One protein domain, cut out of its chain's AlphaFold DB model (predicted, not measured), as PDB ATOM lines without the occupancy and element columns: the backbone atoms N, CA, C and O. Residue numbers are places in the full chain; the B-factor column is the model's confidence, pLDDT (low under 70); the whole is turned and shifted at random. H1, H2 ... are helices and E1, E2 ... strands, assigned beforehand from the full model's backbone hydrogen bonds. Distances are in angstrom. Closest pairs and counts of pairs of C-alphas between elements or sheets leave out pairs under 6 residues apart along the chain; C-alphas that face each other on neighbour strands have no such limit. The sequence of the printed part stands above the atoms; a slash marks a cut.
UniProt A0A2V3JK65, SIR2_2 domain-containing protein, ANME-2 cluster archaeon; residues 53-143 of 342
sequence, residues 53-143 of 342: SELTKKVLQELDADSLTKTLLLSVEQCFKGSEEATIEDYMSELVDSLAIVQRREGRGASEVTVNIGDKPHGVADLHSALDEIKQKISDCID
ATOM      1  N   SER A  53      19.752  -1.452  10.283       86.88
ATOM      2  CA  SER A  53      19.427  -2.554   9.364       86.88
ATOM      3  C   SER A  53      19.294  -3.904  10.084       86.88
ATOM      4  O   SER A  53      18.428  -4.718   9.759       86.88
ATOM      5  N   GLU A  54      20.113  -4.147  11.107       91.75
ATOM      6  CA  GLU A  54      20.036  -5.343  11.949       91.75
ATOM      7  C   GLU A  54      18.839  -5.290  12.902       91.75
ATOM      8  O   GLU A  54      18.161  -6.299  13.091       91.75
ATOM      9  N   LEU A  55      18.541  -4.112  13.456       91.94
ATOM     10  CA  LEU A  55      17.371  -3.859  14.294       91.94
ATOM     11  C   LEU A  55      16.087  -4.198  13.534       91.94
ATOM     12  O   LEU A  55      15.227  -4.897  14.061       91.94
ATOM     13  N   THR A  56      16.004  -3.791  12.266       91.62
ATOM     14  CA  THR A  56      14.878  -4.110  11.375       91.62
ATOM     15  C   THR A  56      14.644  -5.619  11.287       91.62
ATOM     16  O   THR A  56      13.525  -6.099  11.482       91.62
ATOM     17  N   LYS A  57      15.716  -6.394  11.072       92.00
ATOM     18  CA  LYS A  57      15.646  -7.862  11.010       92.00
ATOM     19  C   LYS A  57      15.229  -8.473  12.349       92.00
ATOM     20  O   LYS A  57      14.411  -9.389  12.355       92.00
ATOM     21  N   LYS A  58      15.767  -7.975  13.468       93.88
ATOM     22  CA  LYS A  58      15.426  -8.461  14.816       93.88
ATOM     23  C   LYS A  58      13.952  -8.230  15.144       93.88
ATOM     24  O   LYS A  58      13.268  -9.181  15.507       93.88
ATOM     25  N   VAL A  59      13.437  -7.023  14.907       93.62
ATOM     26  CA  VAL A  59      12.020  -6.690  15.132       93.62
ATOM     27  C   VAL A  59      11.106  -7.621  14.328       93.62
ATOM     28  O   VAL A  59      10.191  -8.219  14.888       93.62
ATOM     29  N   LEU A  60      11.385  -7.832  13.036       92.19
ATOM     30  CA  LEU A  60      10.610  -8.760  12.196       92.19
ATOM     31  C   LEU A  60      10.646 -10.213  12.702       92.19
ATOM     32  O   LEU A  60       9.662 -10.950  12.566       92.19
ATOM     33  N   GLN A  61      11.771 -10.651  13.267       92.94
ATOM     34  CA  GLN A  61      11.929 -12.002  13.809       92.94
ATOM     35  C   GLN A  61      11.181 -12.195  15.133       92.94
ATOM     36  O   GLN A  61      10.584 -13.252  15.326       92.94
ATOM     37  N   GLU A  62      11.181 -11.189  16.007       93.31
ATOM     38  CA  GLU A  62      10.574 -11.243  17.344       93.31
ATOM     39  C   GLU A  62       9.055 -11.024  17.369       93.31
ATOM     40  O   GLU A  62       8.417 -11.234  18.407       93.31
ATOM     41  N   LEU A  63       8.468 -10.580  16.258       93.25
ATOM     42  CA  LEU A  63       7.019 -10.514  16.093       93.25
ATOM     43  C   LEU A  63       6.433 -11.911  15.864       93.25
ATOM     44  O   LEU A  63       6.960 -12.697  15.063       93.25
ATOM     45  N   ASP A  64       5.303 -12.194  16.517       91.81
ATOM     46  CA  ASP A  64       4.590 -13.463  16.365       91.81
ATOM     47  C   ASP A  64       4.182 -13.690  14.903       91.81
ATOM     48  O   ASP A  64       3.735 -12.774  14.213       91.81
ATOM     49  N   ALA A  65       4.345 -14.925  14.415       88.69
ATOM     50  CA  ALA A  65       4.168 -15.261  12.999       88.69
ATOM     51  C   ALA A  65       2.789 -14.863  12.442       88.69
ATOM     52  O   ALA A  65       2.700 -14.405  11.305       88.69
ATOM     53  N   ASP A  66       1.750 -14.997  13.267       89.50
ATOM     54  CA  ASP A  66       0.357 -14.730  12.907       89.50
ATOM     55  C   ASP A  66      -0.131 -13.347  13.377       89.50
ATOM     56  O   ASP A  66      -1.330 -13.059  13.302       89.50
ATOM     57  N   SER A  67       0.760 -12.479  13.882       94.12
ATOM     58  CA  SER A  67       0.344 -11.157  14.352       94.12
ATOM     59  C   SER A  67      -0.026 -10.229  13.195       94.12
ATOM     60  O   SER A  67       0.538 -10.265  12.091       94.12
ATOM     61  N   LEU A  68      -0.993  -9.352  13.472       94.06
ATOM     62  CA  LEU A  68      -1.386  -8.266  12.576       94.06
ATOM     63  C   LEU A  68      -0.171  -7.406  12.206       94.06
ATOM     64  O   LEU A  68       0.065  -7.145  11.030       94.06
ATOM     65  N   THR A  69       0.626  -7.035  13.207       95.19
ATOM     66  CA  THR A  69       1.822  -6.200  13.073       95.19
ATOM     67  C   THR A  69       2.845  -6.808  12.126       95.19
ATOM     68  O   THR A  69       3.345  -6.118  11.240       95.19
ATOM     69  N   LYS A  70       3.111  -8.117  12.238       94.88
ATOM     70  CA  LYS A  70       4.029  -8.803  11.323       94.88
ATOM     71  C   LYS A  70       3.502  -8.810   9.894       94.88
ATOM     72  O   LYS A  70       4.247  -8.530   8.961       94.88
ATOM     73  N   THR A  71       2.210  -9.086   9.723       94.50
ATOM     74  CA  THR A  71       1.562  -9.076   8.402       94.50
ATOM     75  C   THR A  71       1.643  -7.692   7.750       94.50
ATOM     76  O   THR A  71       1.953  -7.586   6.561       94.50
ATOM     77  N   LEU A  72       1.386  -6.636   8.525       95.31
ATOM     78  CA  LEU A  72       1.492  -5.247   8.083       95.31
ATOM     79  C   LEU A  72       2.921  -4.898   7.676       95.31
ATOM     80  O   LEU A  72       3.127  -4.432   6.558       95.31
ATOM     81  N   LEU A  73       3.907  -5.182   8.533       94.12
ATOM     82  CA  LEU A  73       5.307  -4.892   8.237       94.12
ATOM     83  C   LEU A  73       5.812  -5.619   6.994       94.12
ATOM     84  O   LEU A  73       6.446  -4.985   6.163       94.12
ATOM     85  N   LEU A  74       5.498  -6.905   6.823       94.06
ATOM     86  CA  LEU A  74       5.889  -7.651   5.620       94.06
ATOM     87  C   LEU A  74       5.236  -7.076   4.353       94.06
ATOM     88  O   LEU A  74       5.842  -7.056   3.283       94.06
ATOM     89  N   SER A  75       3.997  -6.589   4.467       94.81
ATOM     90  CA  SER A  75       3.299  -5.942   3.351       94.81
ATOM     91  C   SER A  75       3.943  -4.602   2.982       94.81
ATOM     92  O   SER A  75       4.054  -4.293   1.799       94.81
ATOM     93  N   VAL A  76       4.388  -3.830   3.977       94.19
ATOM     94  CA  VAL A  76       5.109  -2.566   3.772       94.19
ATOM     95  C   VAL A  76       6.520  -2.818   3.240       94.19
ATOM     96  O   VAL A  76       6.903  -2.199   2.257       94.19
ATOM     97  N   GLU A  77       7.266  -3.771   3.802       93.12
ATOM     98  CA  GLU A  77       8.599  -4.185   3.332       93.12
ATOM     99  C   GLU A  77       8.582  -4.541   1.838       93.12
ATOM    100  O   GLU A  77       9.472  -4.152   1.082       93.12
ATOM    101  N   GLN A  78       7.525  -5.209   1.375       92.56
ATOM    102  CA  GLN A  78       7.358  -5.545  -0.035       92.56
ATOM    103  C   GLN A  78       7.274  -4.308  -0.952       92.56
ATOM    104  O   GLN A  78       7.682  -4.395  -2.116       92.56
ATOM    105  N   CYS A  79       6.798  -3.160  -0.457       91.38
ATOM    106  CA  CYS A  79       6.814  -1.889  -1.192       91.38
ATOM    107  C   CYS A  79       8.240  -1.362  -1.417       91.38
ATOM    108  O   CYS A  79       8.476  -0.645  -2.387       91.38
ATOM    109  N   PHE A  80       9.196  -1.768  -0.578       91.00
ATOM    110  CA  PHE A  80      10.614  -1.414  -0.678       91.00
ATOM    111  C   PHE A  80      11.449  -2.479  -1.402       91.00
ATOM    112  O   PHE A  80      12.680  -2.427  -1.388       91.00
ATOM    113  N   LYS A  81      10.813  -3.455  -2.065       88.75
ATOM    114  CA  LYS A  81      11.520  -4.530  -2.769       88.75
ATOM    115  C   LYS A  81      12.536  -3.975  -3.776       88.75
ATOM    116  O   LYS A  81      12.169  -3.318  -4.747       88.75
ATOM    117  N   GLY A  82      13.802  -4.345  -3.587       85.62
ATOM    118  CA  GLY A  82      14.932  -3.897  -4.408       85.62
ATOM    119  C   GLY A  82      15.754  -2.775  -3.772       85.62
ATOM    120  O   GLY A  82      16.824  -2.470  -4.286       85.62
ATOM    121  N   SER A  83      15.290  -2.203  -2.658       86.38
ATOM    122  CA  SER A  83      16.116  -1.371  -1.786       86.38
ATOM    123  C   SER A  83      16.936  -2.251  -0.842       86.38
ATOM    124  O   SER A  83      16.398  -3.175  -0.233       86.38
ATOM    125  N   GLU A  84      18.226  -1.955  -0.709       78.19
ATOM    126  CA  GLU A  84      19.103  -2.562   0.306       78.19
ATOM    127  C   GLU A  84      19.212  -1.693   1.571       78.19
ATOM    128  O   GLU A  84      19.720  -2.148   2.595       78.19
ATOM    129  N   GLU A  85      18.703  -0.461   1.512       82.69
ATOM    130  CA  GLU A  85      18.869   0.558   2.553       82.69
ATOM    131  C   GLU A  85      17.610   0.774   3.397       82.69
ATOM    132  O   GLU A  85      17.683   1.444   4.421       82.69
ATOM    133  N   ALA A  86      16.462   0.218   2.992       87.19
ATOM    134  CA  ALA A  86      15.209   0.406   3.716       87.19
ATOM    135  C   ALA A  86      15.282  -0.191   5.130       87.19
ATOM    136  O   ALA A  86      15.731  -1.323   5.340       87.19
ATOM    137  N   THR A  87      14.816   0.581   6.103       91.25
ATOM    138  CA  THR A  87      14.879   0.250   7.524       91.25
ATOM    139  C   THR A  87      13.500   0.252   8.173       91.25
ATOM    140  O   THR A  87      12.497   0.678   7.600       91.25
ATOM    141  N   ILE A  88      13.450  -0.181   9.432       90.56
ATOM    142  CA  ILE A  88      12.247  -0.115  10.259       90.56
ATOM    143  C   ILE A  88      11.689   1.312  10.377       90.56
ATOM    144  O   ILE A  88      10.477   1.465  10.511       90.56
ATOM    145  N   GLU A  89      12.526   2.354  10.275       89.44
ATOM    146  CA  GLU A  89      12.052   3.743  10.285       89.44
ATOM    147  C   GLU A  89      11.223   4.079   9.046       89.44
ATOM    148  O   GLU A  89      10.210   4.772   9.166       89.44
ATOM    149  N   ASP A  90      11.610   3.565   7.877       90.19
ATOM    150  CA  ASP A  90      10.861   3.731   6.629       90.19
ATOM    151  C   ASP A  90       9.525   2.989   6.708       90.19
ATOM    152  O   ASP A  90       8.476   3.521   6.344       90.19
ATOM    153  N   TYR A  91       9.529   1.784   7.282       92.62
ATOM    154  CA  TYR A  91       8.305   0.998   7.433       92.62
ATOM    155  C   TYR A  91       7.328   1.653   8.411       92.62
ATOM    156  O   TYR A  91       6.134   1.763   8.131       92.62
ATOM    157  N   MET A  92       7.829   2.141   9.549       92.75
ATOM    158  CA  MET A  92       7.028   2.918  10.494       92.75
ATOM    159  C   MET A  92       6.508   4.212   9.863       92.75
ATOM    160  O   MET A  92       5.387   4.616  10.154       92.75
ATOM    161  N   SER A  93       7.289   4.847   8.990       90.56
ATOM    162  CA  SER A  93       6.892   6.063   8.278       90.56
ATOM    163  C   SER A  93       5.667   5.834   7.387       90.56
ATOM    164  O   SER A  93       4.673   6.542   7.539       90.56
ATOM    165  N   GLU A  94       5.677   4.780   6.567       92.56
ATOM    166  CA  GLU A  94       4.524   4.377   5.740       92.56
ATOM    167  C   GLU A  94       3.277   4.050   6.583       92.56
ATOM    168  O   GLU A  94       2.146   4.409   6.227       92.56
ATOM    169  N   LEU A  95       3.464   3.402   7.739       93.62
ATOM    170  CA  LEU A  95       2.371   3.110   8.670       93.62
ATOM    171  C   LEU A  95       1.798   4.381   9.311       93.62
ATOM    172  O   LEU A  95       0.578   4.491   9.455       93.62
ATOM    173  N   VAL A  96       2.638   5.356   9.669       91.69
ATOM    174  CA  VAL A  96       2.164   6.632  10.221       91.69
ATOM    175  C   VAL A  96       1.446   7.469   9.161       91.69
ATOM    176  O   VAL A  96       0.397   8.048   9.454       91.69
ATOM    177  N   ASP A  97       1.939   7.503   7.926       91.62
ATOM    178  CA  ASP A  97       1.258   8.200   6.832       91.62
ATOM    179  C   ASP A  97      -0.112   7.574   6.543       91.62
ATOM    180  O   ASP A  97      -1.126   8.280   6.447       91.62
ATOM    181  N   SER A  98      -0.171   6.242   6.527       93.75
ATOM    182  CA  SER A  98      -1.413   5.470   6.448       93.75
ATOM    183  C   SER A  98      -2.375   5.816   7.590       93.75
ATOM    184  O   SER A  98      -3.546   6.124   7.348       93.75
ATOM    185  N   LEU A  99      -1.885   5.863   8.833       93.12
ATOM    186  CA  LEU A  99      -2.674   6.235  10.008       93.12
ATOM    187  C   LEU A  99      -3.227   7.662   9.880       93.12
ATOM    188  O   LEU A  99      -4.413   7.894  10.128       93.12
ATOM    189  N   ALA A 100      -2.409   8.615   9.428       91.56
ATOM    190  CA  ALA A 100      -2.816  10.003   9.232       91.56
ATOM    191  C   ALA A 100      -3.896  10.156   8.145       91.56
ATOM    192  O   ALA A 100      -4.753  11.046   8.241       91.56
ATOM    193  N   ILE A 101      -3.881   9.308   7.110       92.88
ATOM    194  CA  ILE A 101      -4.942   9.250   6.096       92.88
ATOM    195  C   ILE A 101      -6.249   8.770   6.731       92.88
ATOM    196  O   ILE A 101      -7.278   9.438   6.572       92.88
ATOM    197  N   VAL A 102      -6.218   7.655   7.469       94.50
ATOM    198  CA  VAL A 102      -7.418   7.081   8.094       94.50
ATOM    199  C   VAL A 102      -8.024   8.039   9.121       94.50
ATOM    200  O   VAL A 102      -9.214   8.345   9.040       94.50
ATOM    201  N   GLN A 103      -7.215   8.610  10.015       93.38
ATOM    202  CA  GLN A 103      -7.679   9.571  11.025       93.38
ATOM    203  C   GLN A 103      -8.361  10.795  10.397       93.38
ATOM    204  O   GLN A 103      -9.365  11.299  10.904       93.38
ATOM    205  N   ARG A 104      -7.848  11.279   9.259       94.00
ATOM    206  CA  ARG A 104      -8.454  12.404   8.532       94.00
ATOM    207  C   ARG A 104      -9.802  12.030   7.917       94.00
ATOM    208  O   ARG A 104     -10.699  12.872   7.899       94.00
ATOM    209  N   ARG A 105      -9.942  10.801   7.408       95.38
ATOM    210  CA  ARG A 105     -11.204  10.264   6.870       95.38
ATOM    211  C   ARG A 105     -12.249  10.138   7.980       95.38
ATOM    212  O   ARG A 105     -13.344  10.680   7.830       95.38
ATOM    213  N   GLU A 106     -11.881   9.536   9.111       94.06
ATOM    214  CA  GLU A 106     -12.749   9.412  10.290       94.06
ATOM    215  C   GLU A 106     -13.193  10.779  10.823       94.06
ATOM    216  O   GLU A 106     -14.389  11.035  10.959       94.06
ATOM    217  N   GLY A 107     -12.255  11.708  11.029       92.69
ATOM    218  CA  GLY A 107     -12.550  13.045  11.556       92.69
ATOM    219  C   GLY A 107     -13.426  13.917  10.644       92.69
ATOM    220  O   GLY A 107     -13.961  14.934  11.087       92.69
ATOM    221  N   ARG A 108     -13.585  13.546   9.367       94.88
ATOM    222  CA  ARG A 108     -14.477  14.216   8.405       94.88
ATOM    223  C   ARG A 108     -15.768  13.444   8.131       94.88
ATOM    224  O   ARG A 108     -16.575  13.922   7.339       94.88
ATOM    225  N   GLY A 109     -15.975  12.294   8.775       93.00
ATOM    226  CA  GLY A 109     -17.152  11.454   8.559       93.00
ATOM    227  C   GLY A 109     -17.210  10.848   7.156       93.00
ATOM    228  O   GLY A 109     -18.293  10.732   6.584       93.00
ATOM    229  N   ALA A 110     -16.054  10.515   6.569       94.19
ATOM    230  CA  ALA A 110     -16.009   9.808   5.293       94.19
ATOM    231  C   ALA A 110     -16.631   8.406   5.421       94.19
ATOM    232  O   ALA A 110     -16.590   7.789   6.482       94.19
ATOM    233  N   SER A 111     -17.185   7.885   4.327       91.69
ATOM    234  CA  SER A 111     -17.764   6.535   4.292       91.69
ATOM    235  C   SER A 111     -16.711   5.422   4.304       91.69
ATOM    236  O   SER A 111     -16.994   4.316   4.747       91.69
ATOM    237  N   GLU A 112     -15.513   5.706   3.792       92.00
ATOM    238  CA  GLU A 112     -14.369   4.795   3.790       92.00
ATOM    239  C   GLU A 112     -13.372   5.269   4.852       92.00
ATOM    240  O   GLU A 112     -12.767   6.331   4.708       92.00
ATOM    241  N   VAL A 113     -13.225   4.495   5.928       93.81
ATOM    242  CA  VAL A 113     -12.384   4.804   7.103       93.81
ATOM    243  C   VAL A 113     -11.303   3.746   7.316       93.81
ATOM    244  O   VAL A 113     -10.914   3.429   8.433       93.81
ATOM    245  N   THR A 114     -10.823   3.174   6.219       95.44
ATOM    246  CA  THR A 114      -9.715   2.218   6.205       95.44
ATOM    247  C   THR A 114      -8.742   2.579   5.091       95.44
ATOM    248  O   THR A 114      -9.078   3.345   4.183       95.44
ATOM    249  N   VAL A 115      -7.533   2.034   5.158       95.00
ATOM    250  CA  VAL A 115      -6.552   2.030   4.065       95.00
ATOM    251  C   VAL A 115      -6.118   0.599   3.792       95.00
ATOM    252  O   VAL A 115      -6.050  -0.216   4.710       95.00
ATOM    253  N   ASN A 116      -5.848   0.286   2.530       94.12
ATOM    254  CA  ASN A 116      -5.357  -1.035   2.164       94.12
ATOM    255  C   ASN A 116      -3.839  -1.066   2.306       94.12
ATOM    256  O   ASN A 116      -3.145  -0.270   1.677       94.12
ATOM    257  N   ILE A 117      -3.346  -2.006   3.108       92.50
ATOM    258  CA  ILE A 117      -1.926  -2.352   3.186       92.50
ATOM    259  C   ILE A 117      -1.837  -3.835   2.834       92.50
ATOM    260  O   ILE A 117      -2.420  -4.685   3.518       92.50
ATOM    261  N   GLY A 118      -1.188  -4.127   1.704       89.31
ATOM    262  CA  GLY A 118      -1.382  -5.389   0.990       89.31
ATOM    263  C   GLY A 118      -2.822  -5.514   0.471       89.31
ATOM    264  O   GLY A 118      -3.397  -4.549  -0.029       89.31
ATOM    265  N   ASP A 119      -3.422  -6.694   0.638       87.38
ATOM    266  CA  ASP A 119      -4.781  -6.998   0.154       87.38
ATOM    267  C   ASP A 119      -5.885  -6.791   1.208       87.38
ATOM    268  O   ASP A 119      -7.043  -7.157   0.985       87.38
ATOM    269  N   LYS A 120      -5.547  -6.257   2.389       91.44
ATOM    270  CA  LYS A 120      -6.477  -6.130   3.521       91.44
ATOM    271  C   LYS A 120      -6.696  -4.663   3.915       91.44
ATOM    272  O   LYS A 120      -5.726  -3.905   3.931       91.44
ATOM    273  N   PRO A 121      -7.938  -4.270   4.255       94.69
ATOM    274  CA  PRO A 121      -8.229  -2.956   4.813       94.69
ATOM    275  C   PRO A 121      -7.868  -2.906   6.302       94.69
ATOM    276  O   PRO A 121      -8.186  -3.836   7.040       94.69
ATOM    277  N   HIS A 122      -7.273  -1.796   6.735       96.00
ATOM    278  CA  HIS A 122      -6.882  -1.544   8.126       96.00
ATOM    279  C   HIS A 122      -7.391  -0.180   8.591       96.00
ATOM    280  O   HIS A 122      -7.348   0.797   7.835       96.00
ATOM    281  N   GLY A 123      -7.903  -0.126   9.820       95.81
ATOM    282  CA  GLY A 123      -8.410   1.091  10.458       95.81
ATOM    283  C   GLY A 123      -7.398   1.750  11.402       95.81
ATOM    284  O   GLY A 123      -6.244   1.335  11.504       95.81
ATOM    285  N   VAL A 124      -7.841   2.773  12.144       94.25
ATOM    286  CA  VAL A 124      -6.995   3.485  13.123       94.25
ATOM    287  C   VAL A 124      -6.461   2.551  14.206       94.25
ATOM    288  O   VAL A 124      -5.275   2.607  14.518       94.25
ATOM    289  N   ALA A 125      -7.317   1.694  14.768       94.00
ATOM    290  CA  ALA A 125      -6.934   0.791  15.854       94.00
ATOM    291  C   ALA A 125      -5.846  -0.206  15.425       94.00
ATOM    292  O   ALA A 125      -4.894  -0.424  16.170       94.00
ATOM    293  N   ASP A 126      -5.960  -0.747  14.210       95.50
ATOM    294  CA  ASP A 126      -5.010  -1.702  13.636       95.50
ATOM    295  C   ASP A 126      -3.618  -1.077  13.488       95.50
ATOM    296  O   ASP A 126      -2.624  -1.617  13.970       95.50
ATOM    297  N   LEU A 127      -3.559   0.104  12.863       95.00
ATOM    298  CA  LEU A 127      -2.307   0.812  12.594       95.00
ATOM    299  C   LEU A 127      -1.656   1.338  13.877       95.00
ATOM    300  O   LEU A 127      -0.439   1.255  14.022       95.00
ATOM    301  N   HIS A 128      -2.454   1.852  14.816       91.56
ATOM    302  CA  HIS A 128      -1.951   2.331  16.102       91.56
ATOM    303  C   HIS A 128      -1.377   1.180  16.934       91.56
ATOM    304  O   HIS A 128      -0.235   1.260  17.377       91.56
ATOM    305  N   SER A 129      -2.118   0.071  17.060       92.56
ATOM    306  CA  SER A 129      -1.645  -1.115  17.779       92.56
ATOM    307  C   SER A 129      -0.375  -1.694  17.155       92.56
ATOM    308  O   SER A 129       0.502  -2.146  17.886       92.56
ATOM    309  N   ALA A 130      -0.263  -1.682  15.823       94.56
ATOM    310  CA  ALA A 130       0.932  -2.155  15.138       94.56
ATOM    311  C   ALA A 130       2.147  -1.260  15.411       94.56
ATOM    312  O   ALA A 130       3.224  -1.764  15.717       94.56
ATOM    313  N   LEU A 131       1.981   0.066  15.347       92.56
ATOM    314  CA  LEU A 131       3.049   1.017  15.665       92.56
ATOM    315  C   LEU A 131       3.526   0.883  17.116       92.56
ATOM    316  O   LEU A 131       4.733   0.893  17.354       92.56
ATOM    317  N   ASP A 132       2.606   0.721  18.067       90.44
ATOM    318  CA  ASP A 132       2.947   0.524  19.479       90.44
ATOM    319  C   ASP A 132       3.698  -0.792  19.710       90.44
ATOM    320  O   ASP A 132       4.698  -0.818  20.428       90.44
ATOM    321  N   GLU A 133       3.271  -1.883  19.065       93.19
ATOM    322  CA  GLU A 133       3.974  -3.164  19.149       93.19
ATOM    323  C   GLU A 133       5.384  -3.066  18.545       93.19
ATOM    324  O   GLU A 133       6.339  -3.558  19.145       93.19
ATOM    325  N   ILE A 134       5.555  -2.372  17.412       93.62
ATOM    326  CA  ILE A 134       6.874  -2.138  16.799       93.62
ATOM    327  C   ILE A 134       7.781  -1.344  17.741       93.62
ATOM    328  O   ILE A 134       8.913  -1.761  17.990       93.62
ATOM    329  N   LYS A 135       7.292  -0.225  18.293       92.56
ATOM    330  CA  LYS A 135       8.041   0.600  19.257       92.56
ATOM    331  C   LYS A 135       8.457  -0.220  20.480       92.56
ATOM    332  O   LYS A 135       9.601  -0.116  20.922       92.56
ATOM    333  N   GLN A 136       7.568  -1.075  20.986       91.38
ATOM    334  CA  GLN A 136       7.879  -1.966  22.101       91.38
ATOM    335  C   GLN A 136       8.966  -2.983  21.732       91.38
ATOM    336  O   GLN A 136       9.910  -3.146  22.497       91.38
ATOM    337  N   LYS A 137       8.901  -3.614  20.552       93.44
ATOM    338  CA  LYS A 137       9.939  -4.555  20.091       93.44
ATOM    339  C   LYS A 137      11.293  -3.879  19.882       93.44
ATOM    340  O   LYS A 137      12.318  -4.445  20.246       93.44
ATOM    341  N   ILE A 138      11.306  -2.651  19.358       93.69
ATOM    342  CA  ILE A 138      12.527  -1.837  19.281       93.69
ATOM    343  C   ILE A 138      13.083  -1.596  20.687       93.69
ATOM    344  O   ILE A 138      14.275  -1.797  20.916       93.69
ATOM    345  N   SER A 139      12.229  -1.209  21.636       93.31
ATOM    346  CA  SER A 139      12.644  -1.017  23.024       93.31
ATOM    347  C   SER A 139      13.201  -2.294  23.640       93.31
ATOM    348  O   SER A 139      14.226  -2.219  24.302       93.31
ATOM    349  N   ASP A 140      12.583  -3.452  23.415       92.56
ATOM    350  CA  ASP A 140      13.049  -4.735  23.955       92.56
ATOM    351  C   ASP A 140      14.417  -5.134  23.367       92.56
ATOM    352  O   ASP A 140      15.287  -5.627  24.086       92.56
ATOM    353  N   CYS A 141      14.644  -4.853  22.078       92.81
ATOM    354  CA  CYS A 141      15.933  -5.059  21.409       92.81
ATOM    355  C   CYS A 141      17.061  -4.178  21.977       92.81
ATOM    356  O   CYS A 141      18.236  -4.542  21.868       92.81
ATOM    357  N   ILE A 142      16.729  -3.005  22.522       93.19
ATOM    358  CA  ILE A 142      17.701  -2.027  23.029       93.19
ATOM    359  C   ILE A 142      17.884  -2.155  24.550       93.19
ATOM    360  O   ILE A 142      19.011  -2.085  25.034       93.19
ATOM    361  N   ASP A 143      16.806  -2.392  25.302       92.06
ATOM    362  CA  ASP A 143      16.773  -2.518  26.767       92.06
ATOM    363  C   ASP A 143      17.241  -3.914  27.236       92.06
ATOM    364  O   ASP A 143      16.511  -4.705  27.858       92.06
TER     365      ASP A 143
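AT A GLANCE: This is residues 53 to 143 of the 342 residues of the protein "SIR2_2 domain-containing protein" of ANME-2 cluster archaeon (UniProt A0A2V3JK65). Two long helices, H3 and H4, run opposite ways side by side; H2 packs across both, and H1 packs at the end where H3 begins and H4 ends. A tiny antiparallel hairpin, E1 and E2, joins H3 to H4, with E1 beside H2 and H3. The 91 printed residues, mostly helix, run H1 H2 H3 E1 E2 H4; the whole is compact, radius of gyration of the C-alphas 13.4 A, spanning 41 by 30 by 21 A.

HOW THE PARTS SIT: In the hairpin of E1, residues 115 to 117, and E2, residues 120 to 122, N 122 and O 115 are 2.8 A apart and N 115 and O 122 3.0 A, within hydrogen-bond range. The closest C-alphas of E1 and H3, residues 88 to 107, are Val 115 and Val 102, 6.5 A. H4, residues 124 to 142, touches H3 with residues 124 to 131 alone, at a shallow tilt of 25 degrees, opposite ways; C-alphas 124 and 99 are closest, 6.0 A. H2, residues 68 to 79, touches H4 about perpendicular at 88 degrees, closest C-alphas Thr 69 and Ala 130, 4.6 A. H2 touches H3 at 71 degrees, only just about perpendicular, closest C-alphas Val 76 and Tyr 91, 6.0 A. H1, residues 53 to 62, touches H4, closest C-alphas Val 59 and Lys 137, 5.8 A. H1 and E1 are apart. In H1, H3 and H4 every O i to N i+4 pair is within hydrogen-bond range; in H2, 7 of 8.

IN THESE COORDINATES: H1 begins at C-alpha 53 (19.427, -2.554, 9.364) and spans 14.7 A; H2 spans 17.2 A. H3 spans 28.1 A, ending at C-alpha 107 (-12.550, 13.045, 11.556). E1 spans 6.4 A and E2 6.5 A. H4 spans 27.2 A, ending at C-alpha 142 (17.701, -2.027, 23.029).

THE WHOLE: The C-alphas farthest apart, Ser 111 and Asp 143, are 42.2 A apart. The printed part has no cut, no link is long, and no printed residue is under 70 in pLDDT.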